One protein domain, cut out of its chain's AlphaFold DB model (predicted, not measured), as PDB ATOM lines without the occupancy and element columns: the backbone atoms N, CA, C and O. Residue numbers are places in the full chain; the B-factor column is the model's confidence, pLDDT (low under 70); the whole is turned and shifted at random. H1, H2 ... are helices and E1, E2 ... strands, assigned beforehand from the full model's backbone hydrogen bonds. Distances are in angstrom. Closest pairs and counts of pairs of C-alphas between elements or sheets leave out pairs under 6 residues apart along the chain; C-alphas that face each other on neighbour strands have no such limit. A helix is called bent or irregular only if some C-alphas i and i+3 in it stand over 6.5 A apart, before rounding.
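Overview. This is residues 9 to 190 of the 320 residues of an uncharacterized protein of bacterium 336/3 (UniProt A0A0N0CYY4). A strongly twisted five-strand sheet, E7 E6 E1 E4 E9, makes the body, with H8 over part of it; the helical hairpin H2 and H3 meets its E7 edge through H2, and E5 of the small sheet E5 E8 comes near H2. At one end of the long axis the hairpin E2 and E3 sticks out as an arm, and at the other end H4 and H5 make a V away from the sheet. The printed part has 182 residues with nine named helices and nine named strands, in the order E1 E2 E3 E4 H1 E5 H2 H3 H4 H5 E6 E7 H6 E8 H7 E9 H8 H9. Each of the three sheets is antiparallel, and the class is mixed, helices and strands. The whole is loose, with a radius of gyration of the C-alphas of 20.0 A and spans of 64 by 45 by 28 A.

Along the chain. Find C-alpha 9 at (2.031, -14.031, 49.210); from there E1, residues 9 to 15, runs 18.5 A. Next come E2, residues 26 to 28, and E3, residues 34 to 36. E4, residues 45 to 52, is the longest strand and covers 22.5 A from C-alpha 45 at (-2.155, -5.022, 32.490). Then follow H1, residues 55 to 62, and E5, residues 65 to 68. Read on to H2, residues 81 to 89, 12.5 A; H3, residues 94 to 99; H4, residues 105 to 113, 12.3 A; and H5, residues 120 to 128, 12.4 A. E6, residues 133 to 138, runs 16.1 A and leads to E7, residues 144 to 146. H6, residues 147 to 150, E8, residues 151 to 153, and H7, residues 156 to 160, are short. E9, residues 165 to 171, runs 18.2 A; H8, residues 174 to 180, and H9, residues 182 to 188, end at C-alpha 188, (-14.419, -7.926, 48.939).

Arrangement. Start at inner strand E1: it is antiparallel to E4, with N 11 and O 49 2.8 A apart, and to E6, with N 10 and O 136 2.8 A apart, both within hydrogen-bond range. Edge strand E9 pairs with E4 through N 48 and O 167, 2.9 A, and edge strand E7 forms a hairpin with E6 through N 137 and O 145, 2.8 A. H8 is on the sheet at a height of 9.2 A, only just over E1, with 3 of its C-alphas falling on that strand, and slantwise to it at 46 degrees on the local plane. H2, H6, H7 and H9 only graze this sheet. H8 and H9 only just touch, and only at the corner, with 3 pairs of C-alphas within 8 A; their closest C-alphas are those of Leu 178 and Phe 184, 6.0 A. H2 and H3 form a helical hairpin, at a shallow tilt of 27 degrees, opposite ways; their closest C-alphas, of Ala 87 and Leu 96, are 4.9 A apart. H1 only just touches H2, with 3 pairs within 8 A, closest at the C-alphas of Leu 62 and Lys 82, 4.6 A. E5 and E8 pair through N 152 and O 67, 2.7 A. H4 and H5 only just touch, with 3 pairs within 8 A, closest at the C-alphas of Lys 111 and Tyr 120, 6.9 A; the tilt is steep, 50 degrees, opposite ways. The hairpin E2 and E3, with N 35 and O 27 2.8 A apart, is apart from E1 and E4. In H1, H2, H3, H5 and H8 every O i to N i+4 pair is within hydrogen-bond range; H4 has 3 of 5, H7 0 of 1 with 2 of 2 for O i to N i+3, H9 1 of 3 with 2 of 4, and H6 is too short for such a pair. H6 and H9 are only just irregular: C-alphas 147 and 150 are 6.7 A apart, and C-alphas 183 and 186 are 6.6 A apart.

Size, cuts and confidence. Look for the two farthest C-alphas at Asp 31 and Ile 113, 68.9 A apart. The printed part has no cut, and its one long link is E5 to H2. The mean pLDDT of the printed part is 74.4, with 74 residues under 70, among them residues 17 to 30, 32 to 43, 101 to 112, 118 to 132 and 153 to 163.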
ATOM      1  N   ILE A   9       2.596 -15.372  49.387       89.62
ATOM      2  CA  ILE A   9       2.031 -14.031  49.210       89.62
ATOM      3  C   ILE A   9       1.935 -13.756  47.719       89.62
ATOM      4  O   ILE A   9       2.873 -14.010  46.968       89.62
ATOM      5  N   GLU A  10       0.814 -13.193  47.302       90.44
ATOM      6  CA  GLU A  10       0.632 -12.662  45.965       90.44
ATOM      7  C   GLU A  10       0.339 -11.169  46.054       90.44
ATOM      8  O   GLU A  10      -0.552 -10.738  46.783       90.44
ATOM      9  N   ILE A  11       1.092 -10.375  45.299       88.94
ATOM     10  CA  ILE A  11       0.824  -8.953  45.118       88.94
ATOM     11  C   ILE A  11       0.294  -8.767  43.710       88.94
ATOM     12  O   ILE A  11       0.983  -9.037  42.726       88.94
ATOM     13  N   TYR A  12      -0.937  -8.296  43.629       88.31
ATOM     14  CA  TYR A  12      -1.579  -7.923  42.387       88.31
ATOM     15  C   TYR A  12      -1.466  -6.420  42.218       88.31
ATOM     16  O   TYR A  12      -1.778  -5.690  43.152       88.31
ATOM     17  N   SER A  13      -1.033  -5.943  41.059       87.50
ATOM     18  CA  SER A  13      -0.901  -4.509  40.802       87.50
ATOM     19  C   SER A  13      -1.261  -4.161  39.370       87.50
ATOM     20  O   SER A  13      -0.910  -4.898  38.443       87.50
ATOM     21  N   GLU A  14      -1.890  -3.004  39.187       87.62
ATOM     22  CA  GLU A  14      -1.985  -2.384  37.870       87.62
ATOM     23  C   GLU A  14      -0.601  -1.914  37.430       87.62
ATOM     24  O   GLU A  14       0.094  -1.223  38.175       87.62
ATOM     25  N   VAL A  15      -0.203  -2.257  36.210       82.69
ATOM     26  CA  VAL A  15       0.938  -1.615  35.566       82.69
ATOM     27  C   VAL A  15       0.417  -0.849  34.368       82.69
ATOM     28  O   VAL A  15      -0.058  -1.428  33.389       82.69
ATOM     29  N   ASN A  16       0.526   0.473  34.455       75.25
ATOM     30  CA  ASN A  16       0.274   1.348  33.333       75.25
ATOM     31  C   ASN A  16       1.603   1.805  32.738       75.25
ATOM     32  O   ASN A  16       2.260   2.681  33.290       75.25
ATOM     33  N   LYS A  17       1.996   1.223  31.605       64.50
ATOM     34  CA  LYS A  17       3.167   1.705  30.871       64.50
ATOM     35  C   LYS A  17       2.817   2.790  29.842       64.50
ATOM     36  O   LYS A  17       3.679   3.153  29.058       64.50
ATOM     37  N   SER A  18       1.594   3.333  29.819       54.81
ATOM     38  CA  SER A  18       1.163   4.371  28.867       54.81
ATOM     39  C   SER A  18       1.749   5.770  29.160       54.81
ATOM     40  O   SER A  18       1.028   6.771  29.125       54.81
ATOM     41  N   GLU A  19       3.038   5.869  29.485       51.62
ATOM     42  CA  GLU A  19       3.745   7.150  29.583       51.62
ATOM     43  C   GLU A  19       3.874   7.813  28.200       51.62
ATOM     44  O   GLU A  19       3.821   7.148  27.165       51.62
ATOM     45  N   GLN A  20       4.084   9.133  28.155       52.34
ATOM     46  CA  GLN A  20       4.243   9.899  26.904       52.34
ATOM     47  C   GLN A  20       5.377   9.386  25.987       52.34
ATOM     48  O   GLN A  20       5.348   9.669  24.792       52.34
ATOM     49  N   ASN A  21       6.320   8.595  26.515       49.91
ATOM     50  CA  ASN A  21       7.441   7.990  25.781       49.91
ATOM     51  C   ASN A  21       7.262   6.485  25.474       49.91
ATOM     52  O   ASN A  21       8.175   5.847  24.945       49.91
ATOM     53  N   ALA A  22       6.095   5.915  25.783       47.41
ATOM     54  CA  ALA A  22       5.731   4.533  25.488       47.41
ATOM     55  C   ALA A  22       5.755   4.247  23.975       47.41
ATOM     56  O   ALA A  22       5.031   4.882  23.202       47.41
ATOM     57  N   GLY A  23       6.566   3.277  23.546       48.66
ATOM     58  CA  GLY A  23       6.757   2.920  22.134       48.66
ATOM     59  C   GLY A  23       8.202   3.028  21.635       48.66
ATOM     60  O   GLY A  23       8.458   2.765  20.462       48.66
ATOM     61  N   ASN A  24       9.132   3.445  22.501       54.69
ATOM     62  CA  ASN A  24      10.541   3.660  22.154       54.69
ATOM     63  C   ASN A  24      11.512   2.701  22.857       54.69
ATOM     64  O   ASN A  24      12.721   2.792  22.628       54.69
ATOM     65  N   ASP A  25      11.011   1.776  23.682       58.09
ATOM     66  CA  ASP A  25      11.862   0.791  24.348       58.09
ATOM     67  C   ASP A  25      12.435  -0.198  23.329       58.09
ATOM     68  O   ASP A  25      11.744  -0.670  22.420       58.09
ATOM     69  N   LYS A  26      13.720  -0.515  23.496       63.78
ATOM     70  CA  LYS A  26      14.439  -1.499  22.691       63.78
ATOM     71  C   LYS A  26      14.923  -2.607  23.608       63.78
ATOM     72  O   LYS A  26      15.610  -2.325  24.587       63.78
ATOM     73  N   TRP A  27      14.625  -3.854  23.271       69.56
ATOM     74  CA  TRP A  27      15.281  -4.999  23.896       69.56
ATOM     75  C   TRP A  27      15.905  -5.895  22.839       69.56
ATOM     76  O   TRP A  27      15.465  -5.937  21.693       69.56
ATOM     77  N   VAL A  28      16.964  -6.592  23.230       60.16
ATOM     78  CA  VAL A  28      17.650  -7.554  22.372       60.16
ATOM     79  C   VAL A  28      17.092  -8.931  22.704       60.16
ATOM     80  O   VAL A  28      17.150  -9.369  23.852       60.16
ATOM     81  N   SER A  29      16.481  -9.584  21.724       57.84
ATOM     82  CA  SER A  29      15.983 -10.950  21.858       57.84
ATOM     83  C   SER A  29      17.126 -11.961  21.983       57.84
ATOM     84  O   SER A  29      18.285 -11.667  21.700       57.84
ATOM     85  N   SER A  30      16.792 -13.195  22.363       51.66
ATOM     86  CA  SER A  30      17.744 -14.310  22.468       51.66
ATOM     87  C   SER A  30      18.440 -14.674  21.146       51.66
ATOM     88  O   SER A  30      19.451 -15.365  21.167       51.66
ATOM     89  N   ASP A  31      17.920 -14.213  20.002       71.06
ATOM     90  CA  ASP A  31      18.537 -14.309  18.671       71.06
ATOM     91  C   ASP A  31      19.248 -13.009  18.232       71.06
ATOM     92  O   ASP A  31      19.475 -12.796  17.042       71.06
ATOM     93  N   ASN A  32      19.620 -12.141  19.180       65.50
ATOM     94  CA  ASN A  32      20.348 -10.886  18.957       65.50
ATOM     95  C   ASN A  32      19.621  -9.842  18.084       65.50
ATOM     96  O   ASN A  32      20.247  -8.908  17.574       65.50
ATOM     97  N   LYS A  33      18.297  -9.948  17.928       61.16
ATOM     98  CA  LYS A  33      17.507  -8.938  17.215       61.16
ATOM     99  C   LYS A  33      17.041  -7.847  18.165       61.16
ATOM    100  O   LYS A  33      16.525  -8.115  19.245       61.16
ATOM    101  N   VAL A  34      17.183  -6.601  17.729       68.25
ATOM    102  CA  VAL A  34      16.615  -5.451  18.433       68.25
ATOM    103  C   VAL A  34      15.117  -5.411  18.145       68.25
ATOM    104  O   VAL A  34      14.698  -5.137  17.021       68.25
ATOM    105  N   ILE A  35      14.313  -5.707  19.158       61.88
ATOM    106  CA  ILE A  35      12.861  -5.586  19.118       61.88
ATOM    107  C   ILE A  35      12.496  -4.210  19.668       61.88
ATOM    108  O   ILE A  35      12.926  -3.824  20.756       61.88
ATOM    109  N   HIS A  36      11.714  -3.471  18.887       59.34
ATOM    110  CA  HIS A  36      11.144  -2.190  19.278       59.34
ATOM    111  C   HIS A  36       9.755  -2.435  19.868       59.34
ATOM    112  O   HIS A  36       8.898  -2.997  19.182       59.34
ATOM    113  N   GLY A  37       9.525  -2.026  21.116       53.28
ATOM    114  CA  GLY A  37       8.205  -2.118  21.737       53.28
ATOM    115  C   GLY A  37       7.222  -1.198  21.026       53.28
ATOM    116  O   GLY A  37       7.427   0.010  20.987       53.28
ATOM    117  N   GLY A  38       6.156  -1.740  20.441       50.12
ATOM    118  CA  GLY A  38       5.137  -0.935  19.772       50.12
ATOM    119  C   GLY A  38       4.146  -0.357  20.781       50.12
ATOM    120  O   GLY A  38       3.896  -0.954  21.817       50.12
ATOM    121  N   LYS A  39       3.472   0.758  20.464       49.47
ATOM    122  CA  LYS A  39       2.430   1.383  21.321       49.47
ATOM    123  C   LYS A  39       1.312   0.409  21.766       49.47
ATOM    124  O   LYS A  39       0.676   0.625  22.791       49.47
ATOM    125  N   ARG A  40       1.091  -0.682  21.017       48.53
ATOM    126  CA  ARG A  40       0.157  -1.781  21.346       48.53
ATOM    127  C   ARG A  40       0.629  -2.681  22.502       48.53
ATOM    128  O   ARG A  40      -0.208  -3.351  23.106       48.53
ATOM    129  N   ASP A  41       1.916  -2.659  22.839       46.31
ATOM    130  CA  ASP A  41       2.512  -3.409  23.955       46.31
ATOM    131  C   ASP A  41       2.347  -2.684  25.305       46.31
ATOM    132  O   ASP A  41       2.591  -3.261  26.361       46.31
ATOM    133  N   TYR A  42       1.861  -1.437  25.284       52.38
ATOM    134  CA  TYR A  42       1.705  -0.549  26.445       52.38
ATOM    135  C   TYR A  42       0.253  -0.440  26.938       52.38
ATOM    136  O   TYR A  42      -0.166   0.586  27.470       52.38
ATOM    137  N   ASN A  43      -0.536  -1.496  26.749       67.00
ATOM    138  CA  ASN A  43      -1.883  -1.571  27.307       67.00
ATOM    139  C   ASN A  43      -1.820  -1.863  28.811       67.00
ATOM    140  O   ASN A  43      -0.974  -2.646  29.242       67.00
ATOM    141  N   LEU A  44      -2.738  -1.275  29.588       79.44
ATOM    142  CA  LEU A  44      -2.935  -1.598  31.005       79.44
ATOM    143  C   LEU A  44      -2.964  -3.116  31.199       79.44
ATOM    144  O   LEU A  44      -3.701  -3.827  30.504       79.44
ATOM    145  N   TYR A  45      -2.164  -3.612  32.135       85.50
ATOM    146  CA  TYR A  45      -2.155  -5.022  32.490       85.50
ATOM    147  C   TYR A  45      -2.036  -5.212  33.992       85.50
ATOM    148  O   TYR A  45      -1.551  -4.347  34.725       85.50
ATOM    149  N   ILE A  46      -2.484  -6.378  34.442       88.00
ATOM    150  CA  ILE A  46      -2.415  -6.778  35.837       88.00
ATOM    151  C   ILE A  46      -1.202  -7.678  36.005       88.00
ATOM    152  O   ILE A  46      -1.098  -8.740  35.381       88.00
ATOM    153  N   LYS A  47      -0.278  -7.228  36.848       89.38
ATOM    154  CA  LYS A  47       0.897  -7.984  37.261       89.38
ATOM    155  C   LYS A  47       0.583  -8.726  38.554       89.38
ATOM    156  O   LYS A  47       0.037  -8.123  39.477       89.38
ATOM    157  N   ARG A  48       0.960 -10.002  38.627       90.25
ATOM    158  CA  ARG A  48       0.991 -10.796  39.859       90.25
ATOM    159  C   ARG A  48       2.444 -11.085  40.212       90.25
ATOM    160  O   ARG A  48       3.151 -11.715  39.431       90.25
ATOM    161  N   GLN A  49       2.878 -10.647  41.384       89.44
ATOM    162  CA  GLN A  49       4.158 -11.040  41.970       89.44
ATOM    163  C   GLN A  49       3.892 -12.096  43.038       89.44
ATOM    164  O   GLN A  49       3.136 -11.842  43.971       89.44
ATOM    165  N   THR A  50       4.483 -13.278  42.890       89.19
ATOM    166  CA  THR A  50       4.277 -14.412  43.799       89.19
ATOM    167  C   THR A  50       5.534 -14.671  44.611       89.19
ATOM    168  O   THR A  50       6.604 -14.898  44.048       89.19
ATOM    169  N   TYR A  51       5.386 -14.701  45.930       88.44
ATOM    170  CA  TYR A  51       6.449 -14.958  46.890       88.44
ATOM    171  C   TYR A  51       6.155 -16.268  47.608       88.44
ATOM    172  O   TYR A  51       5.190 -16.371  48.370       88.44
ATOM    173  N   LEU A  52       6.973 -17.279  47.333       85.75
ATOM    174  CA  LEU A  52       6.886 -18.572  47.999       85.75
ATOM    175  C   LEU A  52       7.609 -18.518  49.340       85.75
ATOM    176  O   LEU A  52       8.622 -17.834  49.481       85.75
ATOM    177  N   MET A  53       7.102 -19.272  50.308       83.50
ATOM    178  CA  MET A  53       7.672 -19.313  51.648       83.50
ATOM    179  C   MET A  53       8.107 -20.714  52.039       83.50
ATOM    180  O   MET A  53       7.456 -21.703  51.713       83.50
ATOM    181  N   ASN A  54       9.191 -20.784  52.806       83.12
ATOM    182  CA  ASN A  54       9.570 -21.989  53.532       83.12
ATOM    183  C   ASN A  54       8.846 -22.083  54.892       83.12
ATOM    184  O   ASN A  54       8.230 -21.126  55.364       83.12
ATOM    185  N   GLU A  55       8.958 -23.230  55.566       82.06
ATOM    186  CA  GLU A  55       8.269 -23.475  56.845       82.06
ATOM    187  C   GLU A  55       8.672 -22.498  57.966       82.06
ATOM    188  O   GLU A  55       7.843 -22.127  58.798       82.06
ATOM    189  N   LYS A  56       9.920 -22.007  57.978       84.50
ATOM    190  CA  LYS A  56      10.358 -20.999  58.959       84.50
ATOM    191  C   LYS A  56       9.674 -19.652  58.710       84.50
ATOM    192  O   LYS A  56       9.192 -19.024  59.650       84.50
ATOM    193  N   GLN A  57       9.605 -19.226  57.449       85.50
ATOM    194  CA  GLN A  57       8.916 -18.002  57.034       85.50
ATOM    195  C   GLN A  57       7.412 -18.096  57.286       85.50
ATOM    196  O   GLN A  57       6.827 -17.135  57.767       85.50
ATOM    197  N   LYS A  58       6.800 -19.263  57.067       86.25
ATOM    198  CA  LYS A  58       5.397 -19.530  57.409       86.25
ATOM    199  C   LYS A  58       5.105 -19.311  58.889       86.25
ATOM    200  O   LYS A  58       4.144 -18.626  59.220       86.25
ATOM    201  N   ALA A  59       5.922 -19.871  59.784       86.56
ATOM    202  CA  ALA A  59       5.723 -19.693  61.223       86.56
ATOM    203  C   ALA A  59       5.802 -18.210  61.629       86.56
ATOM    204  O   ALA A  59       5.003 -17.747  62.441       86.56
ATOM    205  N   MET A  60       6.725 -17.453  61.031       86.50
ATOM    206  CA  MET A  60       6.834 -16.007  61.244       86.50
ATOM    207  C   MET A  60       5.630 -15.249  60.669       86.50
ATOM    208  O   MET A  60       5.019 -14.459  61.383       86.50
ATOM    209  N   LEU A  61       5.233 -15.554  59.430       86.56
ATOM    210  CA  LEU A  61       4.074 -14.971  58.757       86.56
ATOM    211  C   LEU A  61       2.806 -15.139  59.605       86.56
ATOM    212  O   LEU A  61       2.092 -14.169  59.837       86.56
ATOM    213  N   LEU A  62       2.554 -16.348  60.107       89.69
ATOM    214  CA  LEU A  62       1.391 -16.661  60.939       89.69
ATOM    215  C   LEU A  62       1.373 -15.870  62.258       89.69
ATOM    216  O   LEU A  62       0.297 -15.557  62.765       89.69
ATOM    217  N   ASN A  63       2.540 -15.502  62.787       89.56
ATOM    218  CA  ASN A  63       2.665 -14.669  63.984       89.56
ATOM    219  C   ASN A  63       2.627 -13.159  63.685       89.56
ATOM    220  O   ASN A  63       2.648 -12.363  64.623       89.56
ATOM    221  N   THR A  64       2.554 -12.750  62.413       88.31
ATOM    222  CA  THR A  64       2.424 -11.337  62.032       88.31
ATOM    223  C   THR A  64       1.159 -10.744  62.639       88.31
ATOM    224  O   THR A  64       0.066 -11.290  62.466       88.31
ATOM    225  N   SER A  65       1.311  -9.610  63.328       87.69
ATOM    226  CA  SER A  65       0.192  -8.826  63.852       87.69
ATOM    227  C   SER A  65      -0.564  -8.157  62.707       87.69
ATOM    228  O   SER A  65       0.026  -7.445  61.890       87.69
ATOM    229  N   LEU A  66      -1.871  -8.370  62.686       85.69
ATOM    230  CA  LEU A  66      -2.842  -7.667  61.872       85.69
ATOM    231  C   LEU A  66      -3.441  -6.549  62.721       85.69
ATOM    232  O   LEU A  66      -4.135  -6.792  63.713       85.69
ATOM    233  N   ASN A  67      -3.160  -5.315  62.322       82.12
ATOM    234  CA  ASN A  67      -3.667  -4.132  63.001       82.12
ATOM    235  C   ASN A  67      -4.891  -3.625  62.257       82.12
ATOM    236  O   ASN A  67      -4.901  -3.590  61.031       82.12
ATOM    237  N   TRP A  68      -5.924  -3.217  62.978       78.06
ATOM    238  CA  TRP A  68      -7.119  -2.679  62.341       78.06
ATOM    239  C   TRP A  68      -6.828  -1.417  61.533       78.06
ATOM    240  O   TRP A  68      -6.098  -0.536  61.992       78.06
ATOM    241  N   LEU A  69      -7.418  -1.315  60.338       72.88
ATOM    242  CA  LEU A  69      -7.268  -0.105  59.535       72.88
ATOM    243  C   LEU A  69      -7.899   1.096  60.262       72.88
ATOM    244  O   LEU A  69      -9.019   0.993  60.775       72.88
ATOM    245  N   PRO A  70      -7.230   2.266  60.265       63.66
ATOM    246  CA  PRO A  70      -7.670   3.439  61.025       63.66
ATOM    247  C   PRO A  70      -8.990   4.034  60.514       63.66
ATOM    248  O   PRO A  70      -9.607   4.856  61.185       63.66
ATOM    249  N   TYR A  71      -9.440   3.622  59.328       62.25
ATOM    250  CA  TYR A  71     -10.587   4.198  58.636       62.25
ATOM    251  C   TYR A  71     -11.948   3.760  59.181       62.25
ATOM    252  O   TYR A  71     -12.966   4.324  58.789       62.25
ATOM    253  N   PHE A  72     -11.974   2.785  60.091       65.56
ATOM    254  CA  PHE A  72     -13.218   2.205  60.588       65.56
ATOM    255  C   PHE A  72     -13.647   2.704  61.968       65.56
ATOM    256  O   PHE A  72     -14.702   2.291  62.435       65.56
ATOM    257  N   GLY A  73     -12.869   3.561  62.639       63.72
ATOM    258  CA  GLY A  73     -13.234   4.185  63.927       63.72
ATOM    259  C   GLY A  73     -13.495   3.224  65.101       63.72
ATOM    260  O   GLY A  73     -13.687   3.666  66.230       63.72
ATOM    261  N   ILE A  74     -13.484   1.912  64.861       72.12
ATOM    262  CA  ILE A  74     -13.673   0.853  65.844       72.12
ATOM    263  C   ILE A  74     -12.294   0.413  66.312       72.12
ATOM    264  O   ILE A  74     -11.468  -0.051  65.524       72.12
ATOM    265  N   LYS A  75     -12.054   0.523  67.617       72.50
ATOM    266  CA  LYS A  75     -10.872  -0.069  68.232       72.50
ATOM    267  C   LYS A  75     -11.125  -1.558  68.437       72.50
ATOM    268  O   LYS A  75     -12.046  -1.932  69.160       72.50
ATOM    269  N   LYS A  76     -10.294  -2.392  67.822       78.56
ATOM    270  CA  LYS A  76     -10.237  -3.828  68.095       78.56
ATOM    271  C   LYS A  76      -8.866  -4.204  68.615       78.56
ATOM    272  O   LYS A  76      -7.892  -3.487  68.381       78.56
ATOM    273  N   ASP A  77      -8.815  -5.330  69.308       82.44
ATOM    274  CA  ASP A  77      -7.550  -5.914  69.718       82.44
ATOM    275  C   ASP A  77      -6.745  -6.325  68.485       82.44
ATOM    276  O   ASP A  77      -7.296  -6.787  67.480       82.44
ATOM    277  N   ASN A  78      -5.430  -6.146  68.571       85.12
ATOM    278  CA  ASN A  78      -4.523  -6.666  67.562       85.12
ATOM    279  C   ASN A  78      -4.598  -8.192  67.590       85.12
ATOM    280  O   ASN A  78      -4.487  -8.809  68.652       85.12
ATOM    281  N   ILE A  79      -4.763  -8.787  66.416       89.75
ATOM    282  CA  ILE A  79      -4.785 -10.238  66.248       89.75
ATOM    283  C   ILE A  79      -3.608 -10.669  65.388       89.75
ATOM    284  O   ILE A  79      -3.026  -9.863  64.673       89.75
ATOM    285  N   THR A  80      -3.259 -11.944  65.416       91.12
ATOM    286  CA  THR A  80      -2.287 -12.508  64.480       91.12
ATOM    287  C   THR A  80      -2.974 -13.049  63.234       91.12
ATOM    288  O   THR A  80      -4.155 -13.409  63.249       91.12
ATOM    289  N   LEU A  81      -2.216 -13.177  62.144       89.62
ATOM    290  CA  LEU A  81      -2.701 -13.838  60.934       89.62
ATOM    291  C   LEU A  81      -3.146 -15.286  61.210       89.62
ATOM    292  O   LEU A  81      -4.133 -15.753  60.643       89.62
ATOM    293  N   LYS A  82      -2.475 -15.982  62.136       91.94
ATOM    294  CA  LYS A  82      -2.897 -17.300  62.619       91.94
ATOM    295  C   LYS A  82      -4.304 -17.266  63.210       91.94
ATOM    296  O   LYS A  82      -5.142 -18.056  62.798       91.94
ATOM    297  N   GLN A  83      -4.576 -16.337  64.128       91.94
ATOM    298  CA  GLN A  83      -5.899 -16.209  64.750       91.94
ATOM    299  C   GLN A  83      -6.992 -15.931  63.712       91.94
ATOM    300  O   GLN A  83      -8.103 -16.444  63.837       91.94
ATOM    301  N   TYR A  84      -6.675 -15.163  62.668       89.69
ATOM    302  CA  TYR A  84      -7.588 -14.935  61.552       89.69
ATOM    303  C   TYR A  84      -7.883 -16.222  60.760       89.69
ATOM    304  O   TYR A  84      -9.047 -16.550  60.526       89.69
ATOM    305  N   PHE A  85      -6.856 -16.988  60.380       91.06
ATOM    306  CA  PHE A  85      -7.047 -18.252  59.655       91.06
ATOM    307  C   PHE A  85      -7.748 -19.328  60.493       91.06
ATOM    308  O   PHE A  85      -8.629 -20.024  59.980       91.06
ATOM    309  N   ASP A  86      -7.441 -19.413  61.787       91.56
ATOM    310  CA  ASP A  86      -8.141 -20.290  62.729       91.56
ATOM    311  C   ASP A  86      -9.638 -19.920  62.816       91.56
ATOM    312  O   ASP A  86     -10.498 -20.791  62.927       91.56
ATOM    313  N   ALA A  87      -9.980 -18.628  62.706       88.62
ATOM    314  CA  ALA A  87     -11.369 -18.167  62.687       88.62
ATOM    315  C   ALA A  87     -12.099 -18.466  61.364       88.62
ATOM    316  O   ALA A  87     -13.293 -18.765  61.397       88.62
ATOM    317  N   ILE A  88     -11.413 -18.406  60.214       85.69
ATOM    318  CA  ILE A  88     -11.985 -18.753  58.896       85.69
ATOM    319  C   ILE A  88     -12.319 -20.239  58.802       85.69
ATOM    320  O   ILE A  88     -13.369 -20.611  58.280       85.69
ATOM    321  N   THR A  89     -11.400 -21.081  59.266       85.69
ATOM    322  CA  THR A  89     -11.515 -22.541  59.165       85.69
ATOM    323  C   THR A  89     -12.500 -23.122  60.178       85.69
ATOM    324  O   THR A  89     -12.918 -24.274  60.053       85.69
ATOM    325  N   ASN A  90     -12.921 -22.325  61.162       81.19
ATOM    326  CA  ASN A  90     -13.903 -22.731  62.151       81.19
ATOM    327  C   ASN A  90     -15.297 -22.897  61.522       81.19
ATOM    328  O   ASN A  90     -15.813 -22.003  60.850       81.19
ATOM    329  N   THR A  91     -15.966 -24.014  61.814       76.69
ATOM    330  CA  THR A  91     -17.366 -24.239  61.417       76.69
ATOM    331  C   THR A  91     -18.311 -23.186  62.002       76.69
ATOM    332  O   THR A  91     -19.335 -22.864  61.400       76.69
ATOM    333  N   ASN A  92     -17.969 -22.612  63.158       80.56
ATOM    334  CA  ASN A  92     -18.694 -21.506  63.761       80.56
ATOM    335  C   ASN A  92     -18.136 -20.152  63.289       80.56
ATOM    336  O   ASN A  92     -17.253 -19.561  63.915       80.56
ATOM    337  N   ARG A  93     -18.737 -19.609  62.224       77.62
ATOM    338  CA  ARG A  93     -18.373 -18.301  61.648       77.62
ATOM    339  C   ARG A  93     -18.538 -17.104  62.597       77.62
ATOM    340  O   ARG A  93     -18.035 -16.028  62.286       77.62
ATOM    341  N   SER A  94     -19.185 -17.259  63.758       79.88
ATOM    342  CA  SER A  94     -19.337 -16.162  64.730       79.88
ATOM    343  C   SER A  94     -18.002 -15.596  65.219       79.88
ATOM    344  O   SER A  94     -17.916 -14.404  65.503       79.88
ATOM    345  N   ILE A  95     -16.949 -16.418  65.281       83.81
ATOM    346  CA  ILE A  95     -15.611 -15.967  65.683       83.81
ATOM    347  C   ILE A  95     -15.043 -15.023  64.622       83.81
ATOM    348  O   ILE A  95     -14.629 -13.919  64.961       83.81
ATOM    349  N   LEU A  96     -15.102 -15.406  63.342       83.44
ATOM    350  CA  LEU A  96     -14.678 -14.551  62.231       83.44
ATOM    351  C   LEU A  96     -15.451 -13.225  62.217       83.44
ATOM    352  O   LEU A  96     -14.846 -12.162  62.084       83.44
ATOM    353  N   TYR A  97     -16.770 -13.263  62.421       79.06
ATOM    354  CA  TYR A  97     -17.584 -12.046  62.459       79.06
ATOM    355  C   TYR A  97     -17.224 -11.111  63.614       79.06
ATOM    356  O   TYR A  97     -17.276  -9.903  63.433       79.06
ATOM    357  N   LYS A  98     -16.778 -11.629  64.765       80.50
ATOM    358  CA  LYS A  98     -16.257 -10.789  65.858       80.50
ATOM    359  C   LYS A  98     -14.933 -10.121  65.513       80.50
ATOM    360  O   LYS A  98     -14.647  -9.044  66.037       80.50
ATOM    361  N   LEU A  99     -14.123 -10.729  64.648       82.25
ATOM    362  CA  LEU A  99     -12.883 -10.125  64.159       82.25
ATOM    363  C   LEU A  99     -13.187  -9.042  63.130       82.25
ATOM    364  O   LEU A  99     -12.563  -7.991  63.154       82.25
ATOM    365  N   LEU A 100     -14.203  -9.227  62.297       77.94
ATOM    366  CA  LEU A 100     -14.598  -8.283  61.258       77.94
ATOM    367  C   LEU A 100     -15.527  -7.170  61.783       77.94
ATOM    368  O   LEU A 100     -16.172  -7.319  62.817       77.94
ATOM    369  N   PRO A 101     -15.548  -6.001  61.145       67.38
ATOM    370  CA  PRO A 101     -16.462  -4.914  61.510       67.38
ATOM    371  C   PRO A 101     -17.916  -5.371  61.498       67.38
ATOM    372  O   PRO A 101     -18.364  -6.021  60.557       67.38
ATOM    373  N   GLU A 102     -18.674  -4.950  62.505       63.56
ATOM    374  CA  GLU A 102     -20.126  -4.981  62.417       63.56
ATOM    375  C   GLU A 102     -20.543  -3.842  61.476       63.56
ATOM    376  O   GLU A 102     -20.200  -2.693  61.725       63.56
ATOM    377  N   ASN A 103     -21.175  -4.193  60.348       60.31
ATOM    378  CA  ASN A 103     -21.812  -3.324  59.347       60.31
ATOM    379  C   ASN A 103     -21.485  -1.806  59.418       60.31
ATOM    380  O   ASN A 103     -21.961  -1.102  60.311       60.31
ATOM    381  N   LEU A 104     -20.820  -1.255  58.389       58.41
ATOM    382  CA  LEU A 104     -20.527   0.189  58.297       58.41
ATOM    383  C   LEU A 104     -21.761   1.100  58.309       58.41
ATOM    384  O   LEU A 104     -21.588   2.305  58.468       58.41
ATOM    385  N   ASN A 105     -22.987   0.582  58.171       58.53
ATOM    386  CA  ASN A 105     -24.206   1.376  58.346       58.53
ATOM    387  C   ASN A 105     -24.201   2.136  59.673       58.53
ATOM    388  O   ASN A 105     -24.653   3.270  59.695       58.53
ATOM    389  N   PHE A 106     -23.669   1.554  60.753       62.44
ATOM    390  CA  PHE A 106     -23.522   2.278  62.017       62.44
ATOM    391  C   PHE A 106     -22.648   3.530  61.844       62.44
ATOM    392  O   PHE A 106     -23.017   4.609  62.289       62.44
ATOM    393  N   LEU A 107     -21.525   3.410  61.136       63.28
ATOM    394  CA  LEU A 107     -20.601   4.519  60.890       63.28
ATOM    395  C   LEU A 107     -21.174   5.553  59.907       63.28
ATOM    396  O   LEU A 107     -20.926   6.747  60.058       63.28
ATOM    397  N   LEU A 108     -21.979   5.116  58.933       62.53
ATOM    398  CA  LEU A 108     -22.717   5.998  58.024       62.53
ATOM    399  C   LEU A 108     -23.841   6.754  58.751       62.53
ATOM    400  O   LEU A 108     -23.964   7.964  58.581       62.53
ATOM    401  N   LEU A 109     -24.607   6.070  59.608       66.06
ATOM    402  CA  LEU A 109     -25.625   6.669  60.478       66.06
ATOM    403  C   LEU A 109     -25.004   7.694  61.429       66.06
ATOM    404  O   LEU A 109     -25.598   8.742  61.674       66.06
ATOM    405  N   GLN A 110     -23.783   7.448  61.918       66.12
ATOM    406  CA  GLN A 110     -23.110   8.414  62.782       66.12
ATOM    407  C   GLN A 110     -22.808   9.749  62.105       66.12
ATOM    408  O   GLN A 110     -22.761  10.752  62.801       66.12
ATOM    409  N   LYS A 111     -22.699   9.822  60.773       61.88
ATOM    410  CA  LYS A 111     -22.632  11.118  60.076       61.88
ATOM    411  C   LYS A 111     -23.959  11.879  60.116       61.88
ATOM    412  O   LYS A 111     -23.961  13.109  60.163       61.88
ATOM    413  N   GLU A 112     -25.083  11.171  60.013       66.62
ATOM    414  CA  GLU A 112     -26.405  11.806  60.078       66.62
ATOM    415  C   GLU A 112     -26.653  12.412  61.463       66.62
ATOM    416  O   GLU A 112     -27.297  13.455  61.574       66.62
ATOM    417  N   ILE A 113     -26.080  11.787  62.498       71.94
ATOM    418  CA  ILE A 113     -26.157  12.211  63.897       71.94
ATOM    419  C   ILE A 113     -25.096  13.281  64.222       71.94
ATOM    420  O   ILE A 113     -25.416  14.289  64.851       71.94
ATOM    421  N   ASP A 114     -23.854  13.100  63.764       71.88
ATOM    422  CA  ASP A 114     -22.717  13.999  63.977       71.88
ATOM    423  C   ASP A 114     -22.018  14.350  62.653       71.88
ATOM    424  O   ASP A 114     -21.227  13.591  62.084       71.88
ATOM    425  N   LYS A 115     -22.256  15.581  62.188       67.31
ATOM    426  CA  LYS A 115     -21.636  16.124  60.969       67.31
ATOM    427  C   LYS A 115     -20.105  16.236  61.056       67.31
ATOM    428  O   LYS A 115     -19.475  16.370  60.011       67.31
ATOM    429  N   ASN A 116     -19.521  16.176  62.256       68.88
ATOM    430  CA  ASN A 116     -18.082  16.268  62.510       68.88
ATOM    431  C   ASN A 116     -17.441  14.916  62.858       68.88
ATOM    432  O   ASN A 116     -16.310  14.894  63.350       68.88
ATOM    433  N   TYR A 117     -18.121  13.793  62.596       70.31
ATOM    434  CA  TYR A 117     -17.590  12.468  62.894       70.31
ATOM    435  C   TYR A 117     -16.196  12.265  62.274       70.31
ATOM    436  O   TYR A 117     -16.028  12.219  61.051       70.31
ATOM    437  N   LEU A 118     -15.187  12.131  63.142       65.94
ATOM    438  CA  LEU A 118     -13.760  12.208  62.803       65.94
ATOM    439  C   LEU A 118     -13.334  11.217  61.706       65.94
ATOM    440  O   LEU A 118     -12.426  11.500  60.925       65.94
ATOM    441  N   TYR A 119     -14.014  10.070  61.621       67.31
ATOM    442  CA  TYR A 119     -13.668   8.974  60.713       67.31
ATOM    443  C   TYR A 119     -14.490   8.954  59.413       67.31
ATOM    444  O   TYR A 119     -14.303   8.077  58.566       67.31
ATOM    445  N   TYR A 120     -15.379   9.930  59.194       65.12
ATOM    446  CA  TYR A 120     -16.131  10.006  57.941       65.12
ATOM    447  C   TYR A 120     -15.215  10.275  56.739       65.12
ATOM    448  O   TYR A 120     -15.309   9.599  55.715       65.12
ATOM    449  N   ASN A 121     -14.279  11.220  56.876       63.31
ATOM    450  CA  ASN A 121     -13.326  11.530  55.808       63.31
ATOM    451  C   ASN A 121     -12.470  10.313  55.454       63.31
ATOM    452  O   ASN A 121     -12.178  10.090  54.286       63.31
ATOM    453  N   THR A 122     -12.122   9.484  56.434       62.62
ATOM    454  CA  THR A 122     -11.365   8.260  56.193       62.62
ATOM    455  C   THR A 122     -12.170   7.173  55.488       62.62
ATOM    456  O   THR A 122     -11.632   6.518  54.599       62.62
ATOM    457  N   MET A 123     -13.459   7.015  55.807       61.91
ATOM    458  CA  MET A 123     -14.351   6.132  55.046       61.91
ATOM    459  C   MET A 123     -14.512   6.624  53.607       61.91
ATOM    460  O   MET A 123     -14.388   5.847  52.666       61.91
ATOM    461  N   HIS A 124     -14.708   7.932  53.426       59.75
ATOM    462  CA  HIS A 124     -14.818   8.544  52.108       59.75
ATOM    463  C   HIS A 124     -13.524   8.370  51.287       59.75
ATOM    464  O   HIS A 124     -13.590   8.046  50.098       59.75
ATOM    465  N   VAL A 125     -12.352   8.527  51.913       61.53
ATOM    466  CA  VAL A 125     -11.044   8.265  51.291       61.53
ATOM    467  C   VAL A 125     -10.905   6.792  50.925       61.53
ATOM    468  O   VAL A 125     -10.544   6.508  49.791       61.53
ATOM    469  N   TYR A 126     -11.247   5.859  51.814       62.97
ATOM    470  CA  TYR A 126     -11.216   4.426  51.512       62.97
ATOM    471  C   TYR A 126     -12.113   4.067  50.312       62.97
ATOM    472  O   TYR A 126     -11.685   3.351  49.413       62.97
ATOM    473  N   GLU A 127     -13.323   4.629  50.237       61.12
ATOM    474  CA  GLU A 127     -14.261   4.396  49.130       61.12
ATOM    475  C   GLU A 127     -13.805   4.966  47.778       61.12
ATOM    476  O   GLU A 127     -14.240   4.488  46.727       61.12
ATOM    477  N   ASN A 128     -12.999   6.033  47.782       57.91
ATOM    478  CA  ASN A 128     -12.603   6.746  46.561       57.91
ATOM    479  C   ASN A 128     -11.127   6.574  46.212       57.91
ATOM    480  O   ASN A 128     -10.721   6.976  45.121       57.91
ATOM    481  N   ALA A 129     -10.347   5.953  47.093       60.19
ATOM    482  CA  ALA A 129      -8.994   5.540  46.799       60.19
ATOM    483  C   ALA A 129      -9.025   4.567  45.618       60.19
ATOM    484  O   ALA A 129      -9.699   3.533  45.632       60.19
ATOM    485  N   SER A 130      -8.289   4.908  44.569       60.38
ATOM    486  CA  SER A 130      -7.996   3.971  43.502       60.38
ATOM    487  C   SER A 130      -7.136   2.857  44.083       60.38
ATOM    488  O   SER A 130      -5.990   3.060  44.483       60.38
ATOM    489  N   VAL A 131      -7.708   1.659  44.162       65.69
ATOM    490  CA  VAL A 131      -6.940   0.471  44.514       65.69
ATOM    491  C   VAL A 131      -5.969   0.234  43.359       65.69
ATOM    492  O   VAL A 131      -6.397  -0.053  42.245       65.69
ATOM    493  N   HIS A 132      -4.676   0.420  43.605       66.75
ATOM    494  CA  HIS A 132      -3.620   0.195  42.609       66.75
ATOM    495  C   HIS A 132      -2.886  -1.126  42.832       66.75
ATOM    496  O   HIS A 132      -2.232  -1.634  41.919       66.75
ATOM    497  N   ASN A 133      -3.007  -1.692  44.036       78.56
ATOM    498  CA  ASN A 133      -2.498  -3.007  44.367       78.56
ATOM    499  C   ASN A 133      -3.372  -3.732  45.401       78.56
ATOM    500  O   ASN A 133      -4.191  -3.125  46.088       78.56
ATOM    501  N   MET A 134      -3.199  -5.046  45.490       83.25
ATOM    502  CA  MET A 134      -3.814  -5.899  46.498       83.25
ATOM    503  C   MET A 134      -2.815  -6.966  46.929       83.25
ATOM    504  O   MET A 134      -2.256  -7.670  46.087       83.25
ATOM    505  N   VAL A 135      -2.606  -7.082  48.236       87.06
ATOM    506  CA  VAL A 135      -1.756  -8.095  48.855       87.06
ATOM    507  C   VAL A 135      -2.642  -9.216  49.374       87.06
ATOM    508  O   VAL A 135      -3.555  -9.000  50.172       87.06
ATOM    509  N   VAL A 136      -2.362 -10.421  48.899       88.94
ATOM    510  CA  VAL A 136      -3.130 -11.624  49.189       88.94
ATOM    511  C   VAL A 136      -2.206 -12.636  49.835       88.94
ATOM    512  O   VAL A 136      -1.169 -12.990  49.276       88.94
ATOM    513  N   VAL A 137      -2.577 -13.110  51.016       89.94
ATOM    514  CA  VAL A 137      -1.810 -14.099  51.766       89.94
ATOM    515  C   VAL A 137      -2.549 -15.425  51.722       89.94
ATOM    516  O   VAL A 137      -3.628 -15.556  52.294       89.94
ATOM    517  N   TRP A 138      -1.961 -16.405  51.044       90.38
ATOM    518  CA  TRP A 138      -2.508 -17.745  50.882       90.38
ATOM    519  C   TRP A 138      -1.836 -18.711  51.851       90.38
ATOM    520  O   TRP A 138      -0.625 -18.935  51.764       90.38
ATOM    521  N   LEU A 139      -2.622 -19.311  52.745       89.19
ATOM    522  CA  LEU A 139      -2.167 -20.428  53.569       89.19
ATOM    523  C   LEU A 139      -2.296 -21.754  52.817       89.19
ATOM    524  O   LEU A 139      -1.397 -22.586  52.894       89.19
ATOM    525  N   ASP A 140      -3.396 -21.915  52.087       87.50
ATOM    526  CA  ASP A 140      -3.698 -23.033  51.199       87.50
ATOM    527  C   ASP A 140      -4.723 -22.587  50.133       87.50
ATOM    528  O   ASP A 140      -5.027 -21.400  50.012       87.50
ATOM    529  N   GLU A 141      -5.243 -23.521  49.335       82.38
ATOM    530  CA  GLU A 141      -6.202 -23.238  48.255       82.38
ATOM    531  C   GLU A 141      -7.563 -22.682  48.719       82.38
ATOM    532  O   GLU A 141      -8.245 -22.012  47.940       82.38
ATOM    533  N   ASN A 142      -7.954 -22.941  49.966       83.44
ATOM    534  CA  ASN A 142      -9.245 -22.564  50.543       83.44
ATOM    535  C   ASN A 142      -9.099 -21.497  51.641       83.44
ATOM    536  O   ASN A 142     -10.051 -20.766  51.923       83.44
ATOM    537  N   THR A 143      -7.911 -21.369  52.229       87.50
ATOM    538  CA  THR A 143      -7.632 -20.496  53.369       87.50
ATOM    539  C   THR A 143      -6.684 -19.373  52.971       87.50
ATOM    540  O   THR A 143      -5.488 -19.579  52.754       87.50
ATOM    541  N   TRP A 144      -7.216 -18.154  52.887       88.62
ATOM    542  CA  TRP A 144      -6.452 -16.976  52.484       88.62
ATOM    543  C   TRP A 144      -7.092 -15.665  52.959       88.62
ATOM    544  O   TRP A 144      -8.247 -15.619  53.400       88.62
ATOM    545  N   PHE A 145      -6.295 -14.602  52.905       85.62
ATOM    546  CA  PHE A 145      -6.558 -13.295  53.496       85.62
ATOM    547  C   PHE A 145      -6.159 -12.175  52.527       85.62
ATOM    548  O   PHE A 145      -5.163 -12.306  51.817       85.62
ATOM    549  N   ILE A 146      -6.919 -11.076  52.509       83.31
ATOM    550  CA  ILE A 146      -6.556  -9.852  51.784       83.31
ATOM    551  C   ILE A 146      -6.167  -8.803  52.811       83.31
ATOM    552  O   ILE A 146      -7.014  -8.389  53.604       83.31
ATOM    553  N   ASP A 147      -4.917  -8.349  52.745       78.88
ATOM    554  CA  ASP A 147      -4.388  -7.373  53.692       78.88
ATOM    555  C   ASP A 147      -5.170  -6.066  53.600       78.88
ATOM    556  O   ASP A 147      -5.884  -5.702  54.521       78.88
ATOM    557  N   ASN A 148      -5.196  -5.459  52.414       73.62
ATOM    558  CA  ASN A 148      -5.697  -4.106  52.158       73.62
ATOM    559  C   ASN A 148      -7.172  -3.815  52.524       73.62
ATOM    560  O   ASN A 148      -7.604  -2.674  52.364       73.62
ATOM    561  N   LEU A 149      -7.972  -4.803  52.943       71.12
ATOM    562  CA  LEU A 149      -9.412  -4.624  53.162       71.12
ATOM    563  C   LEU A 149      -9.797  -4.311  54.606       71.12
ATOM    564  O   LEU A 149     -10.591  -3.399  54.825       71.12
ATOM    565  N   TYR A 150      -9.262  -5.049  55.578       68.56
ATOM    566  CA  TYR A 150      -9.731  -4.983  56.974       68.56
ATOM    567  C   TYR A 150      -8.620  -4.629  57.954       68.56
ATOM    568  O   TYR A 150      -8.869  -3.983  58.975       68.56
ATOM    569  N   TYR A 151      -7.395  -5.032  57.634       71.62
ATOM    570  CA  TYR A 151      -6.242  -4.861  58.498       71.62
ATOM    571  C   TYR A 151      -5.093  -4.230  57.712       71.62
ATOM    572  O   TYR A 151      -5.082  -4.196  56.494       71.62
ATOM    573  N   SER A 152      -4.116  -3.679  58.407       71.56
ATOM    574  CA  SER A 152      -2.775  -3.544  57.870       71.56
ATOM    575  C   SER A 152      -1.938  -4.565  58.606       71.56
ATOM    576  O   SER A 152      -1.779  -4.492  59.830       71.56
ATOM    577  N   SER A 153      -1.374  -5.507  57.867       59.72
ATOM    578  CA  SER A 153      -0.154  -6.147  58.307       59.72
ATOM    579  C   SER A 153       0.882  -5.052  58.555       59.72
ATOM    580  O   SER A 153       0.966  -4.055  57.827       59.72
ATOM    581  N   ASN A 154       1.617  -5.169  59.654       59.69
ATOM    582  CA  ASN A 154       2.740  -4.272  59.900       59.69
ATOM    583  C   ASN A 154       3.802  -4.468  58.792       59.69
ATOM    584  O   ASN A 154       3.743  -5.461  58.063       59.69
ATOM    585  N   ASP A 155       4.802  -3.584  58.687       58.69
ATOM    586  CA  ASP A 155       5.854  -3.616  57.640       58.69
ATOM    587  C   ASP A 155       6.560  -4.985  57.444       58.69
ATOM    588  O   ASP A 155       7.218  -5.202  56.428       58.69
ATOM    589  N   ALA A 156       6.363  -5.936  58.362       60.00
ATOM    590  CA  ALA A 156       6.750  -7.341  58.282       60.00
ATOM    591  C   ALA A 156       6.436  -8.026  56.938       60.00
ATOM    592  O   ALA A 156       7.266  -8.804  56.472       60.00
ATOM    593  N   LEU A 157       5.307  -7.739  56.262       68.12
ATOM    594  CA  LEU A 157       5.053  -8.377  54.956       68.12
ATOM    595  C   LEU A 157       6.103  -8.004  53.902       68.12
ATOM    596  O   LEU A 157       6.461  -8.848  53.080       68.12
ATOM    597  N   LYS A 158       6.655  -6.784  53.964       66.25
ATOM    598  CA  LYS A 158       7.684  -6.306  53.026       66.25
ATOM    599  C   LYS A 158       9.002  -7.068  53.170       66.25
ATOM    600  O   LYS A 158       9.764  -7.178  52.210       66.25
ATOM    601  N   GLU A 159       9.283  -7.619  54.354       66.81
ATOM    602  CA  GLU A 159      10.499  -8.401  54.592       66.81
ATOM    603  C   GLU A 159      10.492  -9.735  53.834       66.81
ATOM    604  O   GLU A 159      11.559 -10.232  53.459       66.81
ATOM    605  N   TYR A 160       9.302 -10.280  53.558       68.44
ATOM    606  CA  TYR A 160       9.115 -11.537  52.832       68.44
ATOM    607  C   TYR A 160       9.053 -11.357  51.308       68.44
ATOM    608  O   TYR A 160       9.152 -12.337  50.572       68.44
ATOM    609  N   THR A 161       8.923 -10.122  50.813       65.69
ATOM    610  CA  THR A 161       8.641  -9.826  49.400       65.69
ATOM    611  C   THR A 161       9.879  -9.384  48.609       65.69
ATOM    612  O   THR A 161       9.807  -8.451  47.809       65.69
ATOM    613  N   LYS A 162      11.038 -10.021  48.834       65.00
ATOM    614  CA  LYS A 162      12.318  -9.596  48.225       65.00
ATOM    615  C   LYS A 162      12.583 -10.182  46.834       65.00
ATOM    616  O   LYS A 162      13.026  -9.453  45.957       65.00
ATOM    617  N   GLU A 163      12.265 -11.455  46.610       68.31
ATOM    618  CA  GLU A 163      12.456 -12.137  45.321       68.31
ATOM    619  C   GLU A 163      11.178 -12.897  44.954       68.31
ATOM    620  O   GLU A 163      10.907 -13.982  45.467       68.31
ATOM    621  N   GLY A 164      10.340 -12.284  44.116       75.31
ATOM    622  CA  GLY A 164       9.058 -12.847  43.695       75.31
ATOM    623  C   GLY A 164       9.064 -13.208  42.219       75.31
ATOM    624  O   GLY A 164       9.648 -12.496  41.403       75.31
ATOM    625  N   LYS A 165       8.373 -14.290  41.855       84.25
ATOM    626  CA  LYS A 165       8.106 -14.606  40.449       84.25
ATOM    627  C   LYS A 165       7.054 -13.641  39.918       84.25
ATOM    628  O   LYS A 165       5.976 -13.530  40.504       84.25
ATOM    629  N   GLU A 166       7.353 -12.971  38.814       86.31
ATOM    630  CA  GLU A 166       6.409 -12.073  38.152       86.31
ATOM    631  C   GLU A 166       5.690 -12.779  37.001       86.31
ATOM    632  O   GLU A 166       6.329 -13.398  36.152       86.31
ATOM    633  N   ASP A 167       4.368 -12.630  36.953       85.69
ATOM    634  CA  ASP A 167       3.527 -13.091  35.852       85.69
ATOM    635  C   ASP A 167       2.554 -11.970  35.433       85.69
ATOM    636  O   ASP A 167       2.024 -11.233  36.273       85.69
ATOM    637  N   ILE A 168       2.281 -11.850  34.130       87.69
ATOM    638  CA  ILE A 168       1.172 -11.032  33.612       87.69
ATOM    639  C   ILE A 168      -0.062 -11.927  33.552       87.69
ATOM    640  O   ILE A 168      -0.065 -12.919  32.826       87.69
ATOM    641  N   ILE A 169      -1.108 -11.579  34.299       86.81
ATOM    642  CA  ILE A 169      -2.270 -12.466  34.480       86.81
ATOM    643  C   ILE A 169      -3.522 -12.014  33.725       86.81
ATOM    644  O   ILE A 169      -4.396 -12.833  33.459       86.81
ATOM    645  N   ALA A 170      -3.633 -10.725  33.396       85.31
ATOM    646  CA  ALA A 170      -4.774 -10.167  32.675       85.31
ATOM    647  C   ALA A 170      -4.408  -8.834  32.009       85.31
ATOM    648  O   ALA A 170      -3.504  -8.128  32.457       85.31
ATOM    649  N   LYS A 171      -5.150  -8.468  30.959       83.81
ATOM    650  CA  LYS A 171      -5.124  -7.127  30.348       83.81
ATOM    651  C   LYS A 171      -6.336  -6.330  30.831       83.81
ATOM    652  O   LYS A 171      -7.421  -6.896  30.921       83.81
ATOM    653  N   GLY A 172      -6.178  -5.033  31.075       80.25
ATOM    654  CA  GLY A 172      -7.246  -4.135  31.521       80.25
ATOM    655  C   GLY A 172      -6.937  -3.428  32.840       80.25
ATOM    656  O   GLY A 172      -5.829  -3.531  33.364       80.25
ATOM    657  N   SER A 173      -7.927  -2.692  33.352       83.50
ATOM    658  CA  SER A 173      -7.804  -1.947  34.610       83.50
ATOM    659  C   SER A 173      -7.895  -2.866  35.829       83.50
ATOM    660  O   SER A 173      -8.617  -3.871  35.817       83.50
ATOM    661  N   PHE A 174      -7.212  -2.510  36.917       84.19
ATOM    662  CA  PHE A 174      -7.246  -3.305  38.148       84.19
ATOM    663  C   PHE A 174      -8.627  -3.304  38.800       84.19
ATOM    664  O   PHE A 174      -9.079  -4.326  39.311       84.19
ATOM    665  N   LYS A 175      -9.354  -2.190  38.684       81.38
ATOM    666  CA  LYS A 175     -10.744  -2.092  39.135       81.38
ATOM    667  C   LYS A 175     -11.649  -3.105  38.431       81.38
ATOM    668  O   LYS A 175     -12.427  -3.788  39.093       81.38
ATOM    669  N   ASP A 176     -11.560  -3.214  37.106       83.44
ATOM    670  CA  ASP A 176     -12.370  -4.183  36.363       83.44
ATOM    671  C   ASP A 176     -11.938  -5.621  36.656       83.44
ATOM    672  O   ASP A 176     -12.789  -6.499  36.769       83.44
ATOM    673  N   PHE A 177     -10.637  -5.855  36.839       87.38
ATOM    674  CA  PHE A 177     -10.110  -7.154  37.245       87.38
ATOM    675  C   PHE A 177     -10.667  -7.605  38.602       87.38
ATOM    676  O   PHE A 177     -11.154  -8.727  38.712       87.38
ATOM    677  N   LEU A 178     -10.672  -6.738  39.620       83.06
ATOM    678  CA  LEU A 178     -11.270  -7.051  40.924       83.06
ATOM    679  C   LEU A 178     -12.777  -7.322  40.810       83.06
ATOM    680  O   LEU A 178     -13.286  -8.259  41.423       83.06
ATOM    681  N   ASN A 179     -13.474  -6.548  39.976       80.69
ATOM    682  CA  ASN A 179     -14.905  -6.713  39.730       80.69
ATOM    683  C   ASN A 179     -15.260  -7.952  38.906       80.69
ATOM    684  O   ASN A 179     -16.434  -8.300  38.879       80.69
ATOM    685  N   LEU A 180     -14.312  -8.591  38.219       86.50
ATOM    686  CA  LEU A 180     -14.557  -9.769  37.377       86.50
ATOM    687  C   LEU A 180     -13.791 -11.021  37.835       86.50
ATOM    688  O   LEU A 180     -13.956 -12.093  37.260       86.50
ATOM    689  N   SER A 181     -12.974 -10.911  38.880       87.31
ATOM    690  CA  SER A 181     -12.311 -12.052  39.504       87.31
ATOM    691  C   SER A 181     -13.223 -12.670  40.553       87.31
ATOM    692  O   SER A 181     -13.439 -12.101  41.627       87.31
ATOM    693  N   SER A 182     -13.720 -13.874  40.276       80.12
ATOM    694  CA  SER A 182     -14.592 -14.604  41.202       80.12
ATOM    695  C   SER A 182     -13.919 -14.940  42.534       80.12
ATOM    696  O   SER A 182     -14.606 -15.079  43.541       80.12
ATOM    697  N   ILE A 183     -12.581 -15.008  42.576       79.88
ATOM    698  CA  ILE A 183     -11.831 -15.186  43.828       79.88
ATOM    699  C   ILE A 183     -11.906 -13.931  44.703       79.88
ATOM    700  O   ILE A 183     -12.089 -14.040  45.909       79.88
ATOM    701  N   PHE A 184     -11.786 -12.732  44.130       78.69
ATOM    702  CA  PHE A 184     -11.756 -11.510  44.939       78.69
ATOM    703  C   PHE A 184     -13.144 -11.041  45.352       78.69
ATOM    704  O   PHE A 184     -13.302 -10.548  46.464       78.69
ATOM    705  N   GLN A 185     -14.157 -11.236  44.508       75.44
ATOM    706  CA  GLN A 185     -15.507 -10.726  44.754       75.44
ATOM    707  C   GLN A 185     -16.095 -11.134  46.109       75.44
ATOM    708  O   GLN A 185     -16.621 -10.279  46.817       75.44
ATOM    709  N   TYR A 186     -15.994 -12.409  46.496       72.62
ATOM    710  CA  TYR A 186     -16.584 -12.846  47.764       72.62
ATOM    711  C   TYR A 186     -15.830 -12.281  48.972       72.62
ATOM    712  O   TYR A 186     -16.463 -11.892  49.956       72.62
ATOM    713  N   LYS A 187     -14.497 -12.166  48.882       74.44
ATOM    714  CA  LYS A 187     -13.671 -11.566  49.936       74.44
ATOM    715  C   LYS A 187     -13.853 -10.061  50.042       74.44
ATOM    716  O   LYS A 187     -13.880  -9.563  51.154       74.44
ATOM    717  N   LEU A 188     -14.072  -9.354  48.934       68.94
ATOM    718  CA  LEU A 188     -14.419  -7.926  48.939       68.94
ATOM    719  C   LEU A 188     -15.715  -7.633  49.712       68.94
ATOM    720  O   LEU A 188     -15.922  -6.511  50.167       68.94
ATOM    721  N   THR A 189     -16.588  -8.631  49.857       63.28
ATOM    722  CA  THR A 189     -17.836  -8.531  50.628       63.28
ATOM    723  C   THR A 189     -17.783  -9.222  51.993       63.28
ATOM    724  O   THR A 189     -18.775  -9.190  52.725       63.28
ATOM    725  N   GLU A 190     -16.664  -9.856  52.366       65.12
ATOM    726  CA  GLU A 190     -16.539 -10.595  53.628       65.12
ATOM    727  C   GLU A 190     -16.681  -9.616  54.810       65.12
ATOM    728  O   GLU A 190     -16.073  -8.558  54.841       65.12
TER     729      GLU A 190